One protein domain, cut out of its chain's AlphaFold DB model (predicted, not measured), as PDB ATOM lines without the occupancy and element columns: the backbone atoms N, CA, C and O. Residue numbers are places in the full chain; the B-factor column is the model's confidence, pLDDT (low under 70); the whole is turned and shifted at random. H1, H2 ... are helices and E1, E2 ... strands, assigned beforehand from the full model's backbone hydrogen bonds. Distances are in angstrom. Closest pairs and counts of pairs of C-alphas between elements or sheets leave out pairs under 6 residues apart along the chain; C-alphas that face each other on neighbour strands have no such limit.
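This is residues 52 to 103 and 126 to 137 of the 142 residues of an uncharacterized protein of Zea mays (UniProt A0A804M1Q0). A twisted sheet of four antiparallel strands, elongated along its strands, has a single helix, H1, over one face, running along the strands above E2, while the other face is bare. The strands form a meander, each strand the antiparallel neighbour of the one before, and with H1 they make two layers, a helix on one face of a sheet. The printed part has 64 residues, with four named strands and one named helix in the order E1, E2, E3, E4, H1; the sheet's order is E1 - E2 - E3 - E4, and the class is mixed, helices and strands. The whole is only just compact, close to loose, with a radius of gyration of the C-alphas of 12.7 A, and its C-alphas span 36 by 23 by 17 A.

E1, residues 52 to 59, is an edge strand and forms a hairpin with E2, residues 64 to 71, through a tight link. They are antiparallel at 157 degrees; N 57 and O 66 are within hydrogen-bond range at 2.8 A, as are N 54 and O 68 at 3.0 A. E2 and E3, residues 79 to 85, form a hairpin through a short link and are antiparallel at 160 degrees, with N 69 and O 80 at 2.8 A. E3 and the other edge strand, E4, residues 88 to 98, form a hairpin through a tight link and are antiparallel at 163 degrees, with N 94 and O 83 at 2.7 A. E4 bends by 111 degrees at residue 91. E1 and E4 are apart. H1, residues 126 to 137, is on the sheet at a height over the sheet of 10.0 A. It lies over E2 and only just not over E3, on which 2 of its C-alphas fall. It runs along the strands, at 2 degrees to E2 on the local plane. The closest C-alphas of E1 and H1 are those of Lys 53 and Asn 127, 7.8 A apart; those of E2 and H1 are Met 65 and Tyr 135, 7.9 A apart. In H1 every O i to N i+4 pair is within hydrogen-bond range.

E1 begins at C-alpha 52 at (1.033, 84.806, 47.950) and is 20.6 A long. E2 measures 23.5 A, E3 18.5 A and E4 22.4 A, the last ending at C-alpha 98 at (-11.005, 77.236, 48.173). H1 is 15.2 A long and ends at C-alpha 137 at (-1.077, 95.871, 30.586).

The two C-alphas farthest apart are those of Asn 61 and His 103, at 37.0 A. Residues 104 to 125 are cut out, and C-alphas 103 and 126 stand 21.6 A apart across the cut. Of the links that are printed whole, none is long. The mean pLDDT of the printed part is 84.6; residues 89 to 90, 126 to 129 and 137 are under 70.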
ATOM      1  N   LYS A  52      -0.200  84.972  48.724       89.62
ATOM      2  CA  LYS A  52       1.033  84.806  47.950       89.62
ATOM      3  C   LYS A  52       0.727  84.061  46.657       89.62
ATOM      4  O   LYS A  52       0.180  82.954  46.696       89.62
ATOM      5  N   LYS A  53       1.114  84.642  45.519       90.12
ATOM      6  CA  LYS A  53       1.073  83.962  44.217       90.12
ATOM      7  C   LYS A  53       2.044  82.783  44.246       90.12
ATOM      8  O   LYS A  53       3.209  82.943  44.606       90.12
ATOM      9  N   TYR A  54       1.559  81.593  43.905       91.12
ATOM     10  CA  TYR A  54       2.395  80.387  43.835       91.12
ATOM     11  C   TYR A  54       2.472  79.803  42.428       91.12
ATOM     12  O   TYR A  54       3.323  78.960  42.160       91.12
ATOM     13  N   GLY A  55       1.587  80.229  41.527       92.31
ATOM     14  CA  GLY A  55       1.580  79.727  40.167       92.31
ATOM     15  C   GLY A  55       0.692  80.535  39.240       92.31
ATOM     16  O   GLY A  55      -0.180  81.298  39.660       92.31
ATOM     17  N   GLN A  56       0.923  80.327  37.952       92.69
ATOM     18  CA  GLN A  56       0.141  80.886  36.863       92.69
ATOM     19  C   GLN A  56       0.022  79.834  35.762       92.69
ATOM     20  O   GLN A  56       0.976  79.105  35.494       92.69
ATOM     21  N   LYS A  57      -1.147  79.740  35.125       92.94
ATOM     22  CA  LYS A  57      -1.400  78.814  34.018       92.94
ATOM     23  C   LYS A  57      -2.014  79.557  32.841       92.94
ATOM     24  O   LYS A  57      -3.048  80.198  33.002       92.94
ATOM     25  N   PHE A  58      -1.419  79.420  31.660       91.12
ATOM     26  CA  PHE A  58      -2.061  79.854  30.423       91.12
ATOM     27  C   PHE A  58      -3.200  78.900  30.058       91.12
ATOM     28  O   PHE A  58      -3.032  77.676  30.038       91.12
ATOM     29  N   ILE A  59      -4.372  79.457  29.786       89.12
ATOM     30  CA  ILE A  59      -5.580  78.722  29.450       89.12
ATOM     31  C   ILE A  59      -5.812  78.865  27.942       89.12
ATOM     32  O   ILE A  59      -6.284  79.894  27.464       89.12
ATOM     33  N   LYS A  60      -5.465  77.810  27.189       87.19
ATOM     34  CA  LYS A  60      -5.457  77.806  25.714       87.19
ATOM     35  C   LYS A  60      -6.830  78.048  25.079       87.19
ATOM     36  O   LYS A  60      -6.890  78.638  24.010       87.19
ATOM     37  N   ASN A  61      -7.918  77.602  25.706       85.12
ATOM     38  CA  ASN A  61      -9.254  77.742  25.114       85.12
ATOM     39  C   ASN A  61      -9.724  79.205  25.051       85.12
ATOM     40  O   ASN A  61     -10.439  79.567  24.131       85.12
ATOM     41  N   ILE A  62      -9.292  80.034  26.002       84.56
ATOM     42  CA  ILE A  62      -9.659  81.449  26.098       84.56
ATOM     43  C   ILE A  62      -8.479  82.387  25.823       84.56
ATOM     44  O   ILE A  62      -8.654  83.595  25.869       84.56
ATOM     45  N   GLN A  63      -7.281  81.854  25.551       87.06
ATOM     46  CA  GLN A  63      -6.043  82.616  25.322       87.06
ATOM     47  C   GLN A  63      -5.707  83.610  26.453       87.06
ATOM     48  O   GLN A  63      -5.223  84.716  26.218       87.06
ATOM     49  N   LYS A  64      -5.953  83.222  27.710       85.19
ATOM     50  CA  LYS A  64      -5.727  84.077  28.886       85.19
ATOM     51  C   LYS A  64      -4.951  83.374  29.993       85.19
ATOM     52  O   LYS A  64      -4.910  82.149  30.070       85.19
ATOM     53  N   MET A  65      -4.372  84.154  30.901       88.69
ATOM     54  CA  MET A  65      -3.689  83.644  32.091       88.69
ATOM     55  C   MET A  65      -4.654  83.464  33.275       88.69
ATOM     56  O   MET A  65      -5.494  84.321  33.546       88.69
ATOM     57  N   ARG A  66      -4.489  82.370  34.021       91.00
ATOM     58  CA  ARG A  66      -5.090  82.125  35.339       91.00
ATOM     59  C   ARG A  66      -4.009  82.218  36.405       91.00
ATOM     60  O   ARG A  66      -2.990  81.536  36.290       91.00
ATOM     61  N   SER A  67      -4.258  82.984  37.457       92.00
ATOM     62  CA  SER A  67      -3.332  83.143  38.579       92.00
ATOM     63  C   SER A  67      -3.828  82.379  39.803       92.00
ATOM     64  O   SER A  67      -5.028  82.342  40.082       92.00
ATOM     65  N   TYR A  68      -2.899  81.760  40.529       92.50
ATOM     66  CA  TYR A  68      -3.188  80.965  41.714       92.50
ATOM     67  C   TYR A  68      -2.464  81.517  42.939       92.50
ATOM     68  O   TYR A  68      -1.258  81.786  42.909       92.50
ATOM     69  N   PHE A  69      -3.209  81.622  44.033       92.56
ATOM     70  CA  PHE A  69      -2.762  82.211  45.281       92.56
ATOM     71  C   PHE A  69      -3.042  81.274  46.448       92.56
ATOM     72  O   PHE A  69      -4.042  80.556  46.473       92.56
ATOM     73  N   ARG A  70      -2.152  81.312  47.432       92.88
ATOM     74  CA  ARG A  70      -2.308  80.628  48.714       92.88
ATOM     75  C   ARG A  70      -2.184  81.642  49.834       92.88
ATOM     76  O   ARG A  70      -1.449  82.621  49.683       92.88
ATOM     77  N   CYS A  71      -2.860  81.399  50.946       92.31
ATOM     78  CA  CYS A  71      -2.647  82.201  52.136       92.31
ATOM     79  C   CYS A  71      -1.172  82.123  52.568       92.31
ATOM     80  O   CYS A  71      -0.504  81.090  52.434       92.31
ATOM     81  N   ARG A  72      -0.634  83.247  53.042       90.94
ATOM     82  CA  ARG A  72       0.755  83.345  53.502       90.94
ATOM     83  C   ARG A  72       0.959  82.717  54.885       90.94
ATOM     84  O   ARG A  72       2.082  82.329  55.210       90.94
ATOM     85  N   HIS A  73      -0.108  82.575  55.671       89.75
ATOM     86  CA  HIS A  73      -0.067  81.992  57.009       89.75
ATOM     87  C   HIS A  73       0.328  80.503  56.965       89.75
ATOM     88  O   HIS A  73      -0.254  79.717  56.218       89.75
ATOM     89  N   ARG A  74       1.318  80.098  57.777       87.31
ATOM     90  CA  ARG A  74       2.007  78.790  57.662       87.31
ATOM     91  C   ARG A  74       1.099  77.567  57.811       87.31
ATOM     92  O   ARG A  74       1.384  76.541  57.207       87.31
ATOM     93  N   LEU A  75       0.034  77.684  58.597       88.88
ATOM     94  CA  LEU A  75      -0.917  76.600  58.865       88.88
ATOM     95  C   LEU A  75      -2.260  76.793  58.147       88.88
ATOM     96  O   LEU A  75      -3.211  76.070  58.415       88.88
ATOM     97  N   CYS A  76      -2.365  77.781  57.252       91.62
ATOM     98  CA  CYS A  76      -3.603  78.036  56.527       91.62
ATOM     99  C   CYS A  76      -3.623  77.302  55.184       91.62
ATOM    100  O   CYS A  76      -2.740  77.485  54.344       91.62
ATOM    101  N   GLY A  77      -4.672  76.507  54.970       92.56
ATOM    102  CA  GLY A  77      -4.925  75.812  53.709       92.56
ATOM    103  C   GLY A  77      -5.676  76.637  52.661       92.56
ATOM    104  O   GLY A  77      -5.863  76.133  51.554       92.56
ATOM    105  N   ALA A  78      -6.101  77.865  52.983       94.31
ATOM    106  CA  ALA A  78      -6.928  78.680  52.100       94.31
ATOM    107  C   ALA A  78      -6.185  79.062  50.812       94.31
ATOM    108  O   ALA A  78      -5.023  79.494  50.818       94.31
ATOM    109  N   LYS A  79      -6.878  78.913  49.688       94.56
ATOM    110  CA  LYS A  79      -6.388  79.200  48.341       94.56
ATOM    111  C   LYS A  79      -7.405  80.057  47.611       94.56
ATOM    112  O   LYS A  79      -8.597  80.016  47.898       94.56
ATOM    113  N   LYS A  80      -6.936  80.799  46.616       92.25
ATOM    114  CA  LYS A  80      -7.821  81.421  45.633       92.25
ATOM    115  C   LYS A  80      -7.247  81.322  44.233       92.25
ATOM    116  O   LYS A  80      -6.030  81.315  44.034       92.25
ATOM    117  N   LYS A  81      -8.138  81.247  43.253       92.19
ATOM    118  CA  LYS A  81      -7.813  81.319  41.826       92.19
ATOM    119  C   LYS A  81      -8.503  82.532  41.219       92.19
ATOM    120  O   LYS A  81      -9.669  82.785  41.507       92.19
ATOM    121  N   VAL A  82      -7.766  83.256  40.386       91.25
ATOM    122  CA  VAL A  82      -8.260  84.404  39.623       91.25
ATOM    123  C   VAL A  82      -8.272  84.000  38.154       91.25
ATOM    124  O   VAL A  82      -7.229  83.658  37.585       91.25
ATOM    125  N   GLU A  83      -9.457  83.972  37.555       89.81
ATOM    126  CA  GLU A  83      -9.674  83.526  36.179       89.81
ATOM    127  C   GLU A  83     -10.665  84.422  35.444       89.81
ATOM    128  O   GLU A  83     -11.463  85.103  36.068       89.81
ATOM    129  N   TRP A  84     -10.622  84.427  34.115       85.69
ATOM    130  CA  TRP A  84     -11.613  85.142  33.311       85.69
ATOM    131  C   TRP A  84     -12.948  84.410  33.329       85.69
ATOM    132  O   TRP A  84     -12.987  83.177  33.432       85.69
ATOM    133  N   HIS A  85     -14.042  85.161  33.217       82.31
ATOM    134  CA  HIS A  85     -15.359  84.559  33.132       82.31
ATOM    135  C   HIS A  85     -15.447  83.623  31.904       82.31
ATOM    136  O   HIS A  85     -15.113  84.019  30.789       82.31
ATOM    137  N   PRO A  86     -15.898  82.362  32.060       75.06
ATOM    138  CA  PRO A  86     -15.840  81.374  30.980       75.06
ATOM    139  C   PRO A  86     -16.792  81.679  29.819       75.06
ATOM    140  O   PRO A  86     -16.553  81.218  28.709       75.06
ATOM    141  N   ARG A  87     -17.870  82.429  30.077       80.81
ATOM    142  CA  ARG A  87     -18.845  82.852  29.056       80.81
ATOM    143  C   ARG A  87     -18.534  84.223  28.463       80.81
ATOM    144  O   ARG A  87     -19.114  84.568  27.447       80.81
ATOM    145  N   ASP A  88     -17.638  84.976  29.099       78.06
ATOM    146  CA  ASP A  88     -17.203  86.285  28.620       78.06
ATOM    147  C   ASP A  88     -15.697  86.470  28.885       78.06
ATOM    148  O   ASP A  88     -15.294  87.059  29.892       78.06
ATOM    149  N   PRO A  89     -14.836  85.932  28.002       66.31
ATOM    150  CA  PRO A  89     -13.382  86.042  28.131       66.31
ATOM    151  C   PRO A  89     -12.841  87.471  27.968       66.31
ATOM    152  O   PRO A  89     -11.653  87.703  28.215       66.31
ATOM    153  N   GLY A  90     -13.679  88.403  27.500       68.69
ATOM    154  CA  GLY A  90     -13.376  89.827  27.383       68.69
ATOM    155  C   GLY A  90     -13.880  90.652  28.566       68.69
ATOM    156  O   GLY A  90     -13.491  91.815  28.666       68.69
ATOM    157  N   GLY A  91     -14.704  90.064  29.437       75.50
ATOM    158  CA  GLY A  91     -15.369  90.686  30.579       75.50
ATOM    159  C   GLY A  91     -14.573  90.631  31.878       75.50
ATOM    160  O   GLY A  91     -13.351  90.776  31.886       75.50
ATOM    161  N   ASP A  92     -15.282  90.446  32.987       78.94
ATOM    162  CA  ASP A  92     -14.712  90.533  34.330       78.94
ATOM    163  C   ASP A  92     -13.961  89.268  34.768       78.94
ATOM    164  O   ASP A  92     -14.203  88.140  34.312       78.94
ATOM    165  N   LEU A  93     -13.034  89.458  35.710       84.25
ATOM    166  CA  LEU A  93     -12.375  88.353  36.393       84.25
ATOM    167  C   LEU A  93     -13.285  87.769  37.470       84.25
ATOM    168  O   LEU A  93     -13.864  88.469  38.296       84.25
ATOM    169  N   ARG A  94     -13.330  86.443  37.514       87.19
ATOM    170  CA  ARG A  94     -13.919  85.659  38.586       87.19
ATOM    171  C   ARG A  94     -12.833  85.227  39.563       87.19
ATOM    172  O   ARG A  94     -11.831  84.613  39.182       87.19
ATOM    173  N   ILE A  95     -13.082  85.469  40.844       89.44
ATOM    174  CA  ILE A  95     -12.254  84.971  41.942       89.44
ATOM    175  C   ILE A  95     -12.991  83.816  42.602       89.44
ATOM    176  O   ILE A  95     -14.172  83.917  42.926       89.44
ATOM    177  N   VAL A  96     -12.300  82.695  42.773       91.81
ATOM    178  CA  VAL A  96     -12.846  81.519  43.447       91.81
ATOM    179  C   VAL A  96     -11.937  81.171  44.610       91.81
ATOM    180  O   VAL A  96     -10.754  80.888  44.405       91.81
ATOM    181  N   TYR A  97     -12.509  81.194  45.806       92.56
ATOM    182  CA  TYR A  97     -11.867  80.792  47.049       92.56
ATOM    183  C   TYR A  97     -12.058  79.292  47.277       92.56
ATOM    184  O   TYR A  97     -13.092  78.727  46.924       92.56
ATOM    185  N   ASP A  98     -11.041  78.655  47.840       93.94
ATOM    186  CA  ASP A  98     -11.005  77.236  48.173       93.94
ATOM    187  C   ASP A  98     -10.441  77.072  49.590       93.94
ATOM    188  O   ASP A  98      -9.355  77.571  49.902       93.94
ATOM    189  N   GLY A  99     -11.195  76.390  50.454       90.50
ATOM    190  CA  GLY A  99     -10.902  76.282  51.883       90.50
ATOM    191  C   GLY A  99     -11.282  77.525  52.697       90.50
ATOM    192  O   GLY A  99     -11.714  78.544  52.162       90.50
ATOM    193  N   ALA A 100     -11.125  77.422  54.017       90.12
ATOM    194  CA  ALA A 100     -11.415  78.493  54.967       90.12
ATOM    195  C   ALA A 100     -10.146  78.937  55.705       90.12
ATOM    196  O   ALA A 100      -9.211  78.155  55.904       90.12
ATOM    197  N   HIS A 101     -10.128  80.193  56.146       91.56
ATOM    198  CA  HIS A 101      -9.109  80.677  57.067       91.56
ATOM    199  C   HIS A 101      -9.415  80.178  58.485       91.56
ATOM    200  O   HIS A 101     -10.515  80.361  58.992       91.56
ATOM    201  N   GLN A 102      -8.426  79.570  59.140       87.88
ATOM    202  CA  GLN A 102      -8.451  79.225  60.571       87.88
ATOM    203  C   GLN A 102      -7.509  80.136  61.364       87.88
ATOM    204  O   GLN A 102      -6.743  79.699  62.216       87.88
ATOM    205  N   HIS A 103      -7.523  81.420  61.017       86.44
ATOM    206  CA  HIS A 103      -6.810  82.485  61.709       86.44
ATOM    207  C   HIS A 103      -7.494  83.822  61.403       86.44
ATOM    208  O   HIS A 103      -8.169  83.967  60.378       86.44
ATOM    209  N   SER A 126       0.605  94.852  46.469       62.56
ATOM    210  CA  SER A 126       1.453  94.160  45.488       62.56
ATOM    211  C   SER A 126       0.669  93.189  44.601       62.56
ATOM    212  O   SER A 126       0.885  93.139  43.393       62.56
ATOM    213  N   ASN A 127      -0.284  92.443  45.170       67.12
ATOM    214  CA  ASN A 127      -1.087  91.491  44.396       67.12
ATOM    215  C   ASN A 127      -2.048  92.199  43.433       67.12
ATOM    216  O   ASN A 127      -2.307  91.694  42.339       67.12
ATOM    217  N   ARG A 128      -2.578  93.359  43.840       67.50
ATOM    218  CA  ARG A 128      -3.495  94.165  43.030       67.50
ATOM    219  C   ARG A 128      -2.773  94.751  41.820       67.50
ATOM    220  O   ARG A 128      -3.272  94.618  40.704       67.50
ATOM    221  N   TYR A 129      -1.584  95.319  42.021       58.00
ATOM    222  CA  TYR A 129      -0.786  95.903  40.942       58.00
ATOM    223  C   TYR A 129      -0.245  94.853  39.957       58.00
ATOM    224  O   TYR A 129      -0.344  95.040  38.743       58.00
ATOM    225  N   GLU A 130       0.262  93.719  40.456       71.00
ATOM    226  CA  GLU A 130       0.756  92.621  39.610       71.00
ATOM    227  C   GLU A 130      -0.348  92.046  38.714       71.00
ATOM    228  O   GLU A 130      -0.126  91.809  37.527       71.00
ATOM    229  N   LEU A 131      -1.555  91.847  39.257       76.44
ATOM    230  CA  LEU A 131      -2.700  91.386  38.474       76.44
ATOM    231  C   LEU A 131      -3.204  92.472  37.523       76.44
ATOM    232  O   LEU A 131      -3.476  92.179  36.368       76.44
ATOM    233  N   CYS A 132      -3.296  93.730  37.947       76.00
ATOM    234  CA  CYS A 132      -3.706  94.795  37.034       76.00
ATOM    235  C   CYS A 132      -2.754  94.867  35.827       76.00
ATOM    236  O   CYS A 132      -3.181  94.757  34.679       76.00
ATOM    237  N   THR A 133      -1.446  94.879  36.089       76.06
ATOM    238  CA  THR A 133      -0.404  94.871  35.052       76.06
ATOM    239  C   THR A 133      -0.480  93.628  34.164       76.06
ATOM    240  O   THR A 133      -0.389  93.738  32.943       76.06
ATOM    241  N   GLN A 134      -0.665  92.441  34.749       75.94
ATOM    242  CA  GLN A 134      -0.730  91.178  34.008       75.94
ATOM    243  C   GLN A 134      -1.981  91.073  33.113       75.94
ATOM    244  O   GLN A 134      -1.933  90.387  32.091       75.94
ATOM    245  N   TYR A 135      -3.100  91.696  33.495       75.19
ATOM    246  CA  TYR A 135      -4.401  91.490  32.846       75.19
ATOM    247  C   TYR A 135      -4.865  92.676  31.984       75.19
ATOM    248  O   TYR A 135      -5.606  92.439  31.029       75.19
ATOM    249  N   PHE A 136      -4.401  93.899  32.264       73.12
ATOM    250  CA  PHE A 136      -4.729  95.121  31.508       73.12
ATOM    251  C   PHE A 136      -3.521  95.747  30.810       73.12
ATOM    252  O   PHE A 136      -3.706  96.613  29.963       73.12
ATOM    253  N   GLY A 137      -2.304  95.272  31.097       63.03
ATOM    254  CA  GLY A 137      -1.077  95.871  30.586       63.03
ATOM    255  C   GLY A 137      -0.771  97.163  31.338       63.03
ATOM    256  O   GLY A 137      -1.491  98.149  31.240       63.03
TER     257      GLY A 137